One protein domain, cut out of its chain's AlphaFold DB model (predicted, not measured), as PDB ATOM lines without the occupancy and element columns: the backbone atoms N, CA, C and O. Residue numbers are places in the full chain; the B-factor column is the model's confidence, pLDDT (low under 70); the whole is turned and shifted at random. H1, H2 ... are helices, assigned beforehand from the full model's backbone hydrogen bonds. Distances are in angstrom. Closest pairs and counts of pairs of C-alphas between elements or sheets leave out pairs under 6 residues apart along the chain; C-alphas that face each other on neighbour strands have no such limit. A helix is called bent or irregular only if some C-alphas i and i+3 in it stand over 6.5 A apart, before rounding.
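This is residues 128 to 176 of the 208 residues of an uncharacterized protein of Pyronema omphalodes (strain CBS 100304) (UniProt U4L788). H1 and H2 form a helical hairpin, side by side and opposite ways, and H3 starts against both at Val 163 and slants off at a steep angle. The 49 printed residues, with three named helices in the order H1, H2, H3, are all helix in class. The whole is compact, with a radius of gyration of the C-alphas of 11.0 A, yet flat, spanning 33 by 23 by 12 A.

H1, residues 128 to 141, begins at C-alpha 128 (-25.984, 42.563, -19.740) and measures 18.3 A. It is irregular: C-alphas 135 and 138 are 7.4 A apart. H2, residues 145 to 159, measures 20.7 A. H3, residues 163 to 174, measures 16.2 A and ends at C-alpha 174 (-16.646, 44.445, -23.885).

H1 and H2 touch at a shallow tilt of 11 degrees, opposite ways; their closest C-alphas, of Ile 134 and Lys 148, are 6.4 A apart. H1 and H3 touch at a steep tilt of 62 degrees, opposite ways, closest at the C-alphas of Ala 131 and Val 163, 5.3 A. H2, with residues 152 to 156 alone, and H3, with residue 163 alone, only just touch, with 3 pairs of C-alphas within 8 A, closest at Gly 152 and Val 163, 6.3 A. Every O i to N i+4 pair is within hydrogen-bond range in H2 and H3, and 8 of 10 in H1.

The farthest C-alphas, of Asp 146 and Ser 176, are 33.9 A apart. The printed part has no cut, and both links are tight. Residues 170 to 176 have pLDDT under 70.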
ATOM      1  N   GLY A 128     -27.200  42.404 -20.544       81.44
ATOM      2  CA  GLY A 128     -25.984  42.563 -19.740       81.44
ATOM      3  C   GLY A 128     -26.171  43.520 -18.559       81.44
ATOM      4  O   GLY A 128     -25.873  43.155 -17.426       81.44
ATOM      5  N   CYS A 129     -26.776  44.695 -18.777       81.25
ATOM      6  CA  CYS A 129     -27.074  45.631 -17.687       81.25
ATOM      7  C   CYS A 129     -28.046  45.045 -16.650       81.25
ATOM      8  O   CYS A 129     -27.927  45.329 -15.460       81.25
ATOM      9  N   VAL A 130     -29.015  44.231 -17.084       84.19
ATOM     10  CA  VAL A 130     -29.926  43.527 -16.166       84.19
ATOM     11  C   VAL A 130     -29.166  42.471 -15.361       84.19
ATOM     12  O   VAL A 130     -29.354  42.387 -14.148       84.19
ATOM     13  N   ALA A 131     -28.282  41.704 -16.002       85.19
ATOM     14  CA  ALA A 131     -27.459  40.694 -15.344       85.19
ATOM     15  C   ALA A 131     -26.519  41.318 -14.293       85.19
ATOM     16  O   ALA A 131     -26.480  40.856 -13.151       85.19
ATOM     17  N   GLU A 132     -25.847  42.425 -14.625       84.88
ATOM     18  CA  GLU A 132     -25.008  43.183 -13.685       84.88
ATOM     19  C   GLU A 132     -25.820  43.714 -12.499       84.88
ATOM     20  O   GLU A 132     -25.384  43.629 -11.350       84.88
ATOM     21  N   ALA A 133     -27.025  44.231 -12.757       83.62
ATOM     22  CA  ALA A 133     -27.902  44.729 -11.705       83.62
ATOM     23  C   ALA A 133     -28.355  43.613 -10.750       83.62
ATOM     24  O   ALA A 133     -28.443  43.847  -9.542       83.62
ATOM     25  N   ILE A 134     -28.621  42.405 -11.258       86.44
ATOM     26  CA  ILE A 134     -28.953  41.239 -10.425       86.44
ATOM     27  C   ILE A 134     -27.741  40.827  -9.585       86.44
ATOM     28  O   ILE A 134     -27.893  40.555  -8.393       86.44
ATOM     29  N   GLU A 135     -26.541  40.827 -10.162       86.88
ATOM     30  CA  GLU A 135     -25.325  40.451  -9.439       86.88
ATOM     31  C   GLU A 135     -24.990  41.457  -8.327       86.88
ATOM     32  O   GLU A 135     -24.734  41.064  -7.184       86.88
ATOM     33  N   GLY A 136     -25.110  42.753  -8.627       81.25
ATOM     34  CA  GLY A 136     -24.858  43.862  -7.705       81.25
ATOM     35  C   GLY A 136     -26.014  44.208  -6.759       81.25
ATOM     36  O   GLY A 136     -25.853  45.086  -5.908       81.25
ATOM     37  N   CYS A 137     -27.177  43.549  -6.854       83.12
ATOM     38  CA  CYS A 137     -28.372  43.943  -6.089       83.12
ATOM     39  C   CYS A 137     -28.160  43.889  -4.569       83.12
ATOM     40  O   CYS A 137     -28.706  44.705  -3.826       83.12
ATOM     41  N   ARG A 138     -27.325  42.964  -4.085       80.88
ATOM     42  CA  ARG A 138     -27.017  42.848  -2.659       80.88
ATOM     43  C   ARG A 138     -26.209  44.039  -2.149       80.88
ATOM     44  O   ARG A 138     -26.502  44.551  -1.074       80.88
ATOM     45  N   GLU A 139     -25.210  44.476  -2.903       78.19
ATOM     46  CA  GLU A 139     -24.306  45.557  -2.496       78.19
ATOM     47  C   GLU A 139     -24.953  46.929  -2.689       78.19
ATOM     48  O   GLU A 139     -24.854  47.790  -1.817       78.19
ATOM     49  N   ALA A 140     -25.668  47.113  -3.800       77.19
ATOM     50  CA  ALA A 140     -26.297  48.383  -4.142       77.19
ATOM     51  C   ALA A 140     -27.607  48.634  -3.378       77.19
ATOM     52  O   ALA A 140     -27.904  49.777  -3.033       77.19
ATOM     53  N   LEU A 141     -28.403  47.586  -3.124       76.19
ATOM     54  CA  LEU A 141     -29.753  47.710  -2.553       76.19
ATOM     55  C   LEU A 141     -29.902  47.034  -1.183       76.19
ATOM     56  O   LEU A 141     -30.970  47.113  -0.579       76.19
ATOM     57  N   GLY A 142     -28.864  46.357  -0.677       78.75
ATOM     58  CA  GLY A 142     -28.922  45.648   0.604       78.75
ATOM     59  C   GLY A 142     -29.853  44.430   0.594       78.75
ATOM     60  O   GLY A 142     -30.318  44.005   1.652       78.75
ATOM     61  N   CYS A 143     -30.177  43.886  -0.584       85.25
ATOM     62  CA  CYS A 143     -31.084  42.748  -0.708       85.25
ATOM     63  C   CYS A 143     -30.502  41.468  -0.085       85.25
ATOM     64  O   CYS A 143     -29.294  41.227  -0.120       85.25
ATOM     65  N   GLY A 144     -31.376  40.613   0.452       88.50
ATOM     66  CA  GLY A 144     -30.984  39.293   0.949       88.50
ATOM     67  C   GLY A 144     -30.590  38.333  -0.181       88.50
ATOM     68  O   GLY A 144     -31.045  38.466  -1.318       88.50
ATOM     69  N   GLU A 145     -29.789  37.315   0.146       87.19
ATOM     70  CA  GLU A 145     -29.345  36.280  -0.808       87.19
ATOM     71  C   GLU A 145     -30.514  35.555  -1.493       87.19
ATOM     72  O   GLU A 145     -30.446  35.210  -2.672       87.19
ATOM     73  N   ASP A 146     -31.626  35.364  -0.783       90.06
ATOM     74  CA  ASP A 146     -32.808  34.720  -1.352       90.06
ATOM     75  C   ASP A 146     -33.485  35.587  -2.425       90.06
ATOM     76  O   ASP A 146     -33.994  35.048  -3.410       90.06
ATOM     77  N   THR A 147     -33.433  36.918  -2.291       89.62
ATOM     78  CA  THR A 147     -33.919  37.855  -3.313       89.62
ATOM     79  C   THR A 147     -33.050  37.778  -4.561       89.62
ATOM     80  O   THR A 147     -33.591  37.630  -5.655       89.62
ATOM     81  N   LYS A 148     -31.718  37.783  -4.408       88.31
ATOM     82  CA  LYS A 148     -30.786  37.599  -5.532       88.31
ATOM     83  C   LYS A 148     -31.066  36.288  -6.271       88.31
ATOM     84  O   LYS A 148     -31.246  36.293  -7.486       88.31
ATOM     85  N   ARG A 149     -31.198  35.168  -5.547       89.50
ATOM     86  CA  ARG A 149     -31.527  33.862  -6.152       89.50
ATOM     87  C   ARG A 149     -32.897  33.848  -6.828       89.50
ATOM     88  O   ARG A 149     -33.072  33.175  -7.841       89.50
ATOM     89  N   ALA A 150     -33.892  34.535  -6.269       91.88
ATOM     90  CA  ALA A 150     -35.206  34.649  -6.895       91.88
ATOM     91  C   ALA A 150     -35.126  35.420  -8.219       91.88
ATOM     92  O   ALA A 150     -35.644  34.932  -9.221       91.88
ATOM     93  N   LEU A 151     -34.425  36.558  -8.238       88.94
ATOM     94  CA  LEU A 151     -34.191  37.343  -9.451       88.94
ATOM     95  C   LEU A 151     -33.416  36.543 -10.504       88.94
ATOM     96  O   LEU A 151     -33.833  36.508 -11.657       88.94
ATOM     97  N   GLY A 152     -32.364  35.824 -10.099       89.50
ATOM     98  CA  GLY A 152     -31.602  34.948 -10.993       89.50
ATOM     99  C   GLY A 152     -32.457  33.854 -11.636       89.50
ATOM    100  O   GLY A 152     -32.336  33.610 -12.830       89.50
ATOM    101  N   ARG A 153     -33.397  33.250 -10.894       91.06
ATOM    102  CA  ARG A 153     -34.334  32.256 -11.456       91.06
ATOM    103  C   ARG A 153     -35.334  32.854 -12.441       91.06
ATOM    104  O   ARG A 153     -35.692  32.193 -13.408       91.06
ATOM    105  N   VAL A 154     -35.814  34.072 -12.183       90.12
ATOM    106  CA  VAL A 154     -36.690  34.781 -13.131       90.12
ATOM    107  C   VAL A 154     -35.919  35.086 -14.411       90.12
ATOM    108  O   VAL A 154     -36.414  34.807 -15.497       90.12
ATOM    109  N   PHE A 155     -34.685  35.567 -14.277       88.88
ATOM    110  CA  PHE A 155     -33.800  35.827 -15.405       88.88
ATOM    111  C   PHE A 155     -33.511  34.558 -16.219       88.88
ATOM    112  O   PHE A 155     -33.708  34.562 -17.428       88.88
ATOM    113  N   GLU A 156     -33.141  33.450 -15.570       90.81
ATOM    114  CA  GLU A 156     -32.874  32.164 -16.237       90.81
ATOM    115  C   GLU A 156     -34.117  31.614 -16.947       90.81
ATOM    116  O   GLU A 156     -34.016  31.073 -18.044       90.81
ATOM    117  N   ARG A 157     -35.310  31.800 -16.370       88.19
ATOM    118  CA  ARG A 157     -36.570  31.416 -17.017       88.19
ATOM    119  C   ARG A 157     -36.846  32.235 -18.279       88.19
ATOM    120  O   ARG A 157     -37.317  31.672 -19.261       88.19
ATOM    121  N   ASP A 158     -36.609  33.542 -18.226       84.00
ATOM    122  CA  ASP A 158     -37.006  34.465 -19.293       84.00
ATOM    123  C   ASP A 158     -35.959  34.532 -20.423       84.00
ATOM    124  O   ASP A 158     -36.325  34.651 -21.590       84.00
ATOM    125  N   ILE A 159     -34.670  34.420 -20.090       85.69
ATOM    126  CA  ILE A 159     -33.543  34.481 -21.039       85.69
ATOM    127  C   ILE A 159     -33.091  33.083 -21.487       85.69
ATOM    128  O   ILE A 159     -32.562  32.930 -22.586       85.69
ATOM    129  N   GLY A 160     -33.330  32.052 -20.672       87.12
ATOM    130  CA  GLY A 160     -32.896  30.679 -20.943       87.12
ATOM    131  C   GLY A 160     -31.442  30.392 -20.563       87.12
ATOM    132  O   GLY A 160     -30.952  29.308 -20.874       87.12
ATOM    133  N   ASP A 161     -30.762  31.331 -19.898       88.50
ATOM    134  CA  ASP A 161     -29.377  31.180 -19.453       88.50
ATOM    135  C   ASP A 161     -29.136  31.839 -18.087       88.50
ATOM    136  O   ASP A 161     -29.899  32.697 -17.630       88.50
ATOM    137  N   ARG A 162     -28.070  31.420 -17.407       88.69
ATOM    138  CA  ARG A 162     -27.707  31.918 -16.082       88.69
ATOM    139  C   ARG A 162     -27.054  33.291 -16.155       88.69
ATOM    140  O   ARG A 162     -26.311  33.594 -17.085       88.69
ATOM    141  N   VAL A 163     -27.279  34.087 -15.110       87.25
ATOM    142  CA  VAL A 163     -26.707  35.435 -14.958       87.25
ATOM    143  C   VAL A 163     -25.184  35.402 -15.119       87.25
ATOM    144  O   VAL A 163     -24.627  36.231 -15.831       87.25
ATOM    145  N   GLU A 164     -24.508  34.415 -14.526       88.25
ATOM    146  CA  GLU A 164     -23.049  34.294 -14.585       88.25
ATOM    147  C   GLU A 164     -22.534  33.969 -15.994       88.25
ATOM    148  O   GLU A 164     -21.497  34.493 -16.399       88.25
ATOM    149  N   ASN A 165     -23.263  33.143 -16.752       87.69
ATOM    150  CA  ASN A 165     -22.901  32.778 -18.122       87.69
ATOM    151  C   ASN A 165     -23.012  34.000 -19.037       87.69
ATOM    152  O   ASN A 165     -22.036  34.365 -19.696       87.69
ATOM    153  N   VAL A 166     -24.142  34.707 -18.962       85.19
ATOM    154  CA  VAL A 166     -24.371  35.945 -19.715       85.19
ATOM    155  C   VAL A 166     -23.317  36.997 -19.379       85.19
ATOM    156  O   VAL A 166     -22.776  37.630 -20.281       85.19
ATOM    157  N   LEU A 167     -22.966  37.168 -18.101       86.44
ATOM    158  CA  LEU A 167     -21.901  38.095 -17.707       86.44
ATOM    159  C   LEU A 167     -20.528  37.660 -18.225       86.44
ATOM    160  O   LEU A 167     -19.723  38.509 -18.606       86.44
ATOM    161  N   SER A 168     -20.235  36.360 -18.260       83.00
ATOM    162  CA  SER A 168     -18.953  35.859 -18.766       83.00
ATOM    163  C   SER A 168     -18.775  36.109 -20.268       83.00
ATOM    164  O   SER A 168     -17.690  36.514 -20.691       83.00
ATOM    165  N   GLU A 169     -19.844  35.966 -21.055       80.94
ATOM    166  CA  GLU A 169     -19.870  36.284 -22.488       80.94
ATOM    167  C   GLU A 169     -19.835  37.803 -22.722       80.94
ATOM    168  O   GLU A 169     -19.051  38.310 -23.526       80.94
ATOM    169  N   TRP A 170     -20.602  38.557 -21.933       69.69
ATOM    170  CA  TRP A 170     -20.665  40.017 -22.025       69.69
ATOM    171  C   TRP A 170     -19.328  40.688 -21.682       69.69
ATOM    172  O   TRP A 170     -18.858  41.590 -22.379       69.69
ATOM    173  N   THR A 171     -18.653  40.211 -20.634       60.78
ATOM    174  CA  THR A 171     -17.334  40.725 -20.228       60.78
ATOM    175  C   THR A 171     -16.220  40.345 -21.204       60.78
ATOM    176  O   THR A 171     -15.234  41.080 -21.310       60.78
ATOM    177  N   THR A 172     -16.361  39.247 -21.958       57.09
ATOM    178  CA  THR A 172     -15.400  38.888 -23.013       57.09
ATOM    179  C   THR A 172     -15.580  39.712 -24.289       57.09
ATOM    180  O   THR A 172     -14.576  40.018 -24.936       57.09
ATOM    181  N   GLU A 173     -16.794  40.160 -24.617       48.16
ATOM    182  CA  GLU A 173     -17.028  41.057 -25.759       48.16
ATOM    183  C   GLU A 173     -16.672  42.532 -25.460       48.16
ATOM    184  O   GLU A 173     -16.126  43.219 -26.331       48.16
ATOM    185  N   GLU A 174     -16.863  43.024 -24.227       48.41
ATOM    186  CA  GLU A 174     -16.646  44.445 -23.885       48.41
ATOM    187  C   GLU A 174     -15.286  44.795 -23.245       48.41
ATOM    188  O   GLU A 174     -14.924  45.975 -23.214       48.41
ATOM    189  N   MET A 175     -14.432  43.835 -22.855       33.03
ATOM    190  CA  MET A 175     -13.047  44.163 -22.444       33.03
ATOM    191  C   MET A 175     -12.155  44.701 -23.588       33.03
ATOM    192  O   MET A 175     -11.030  45.146 -23.348       33.03
ATOM    193  N   SER A 176     -12.672  44.762 -24.819       34.62
ATOM    194  CA  SER A 176     -12.057  45.488 -25.943       34.62
ATOM    195  C   SER A 176     -12.375  46.993 -25.960       34.62
ATOM    196  O   SER A 176     -11.771  47.740 -26.735       34.62
TER     197      SER A 176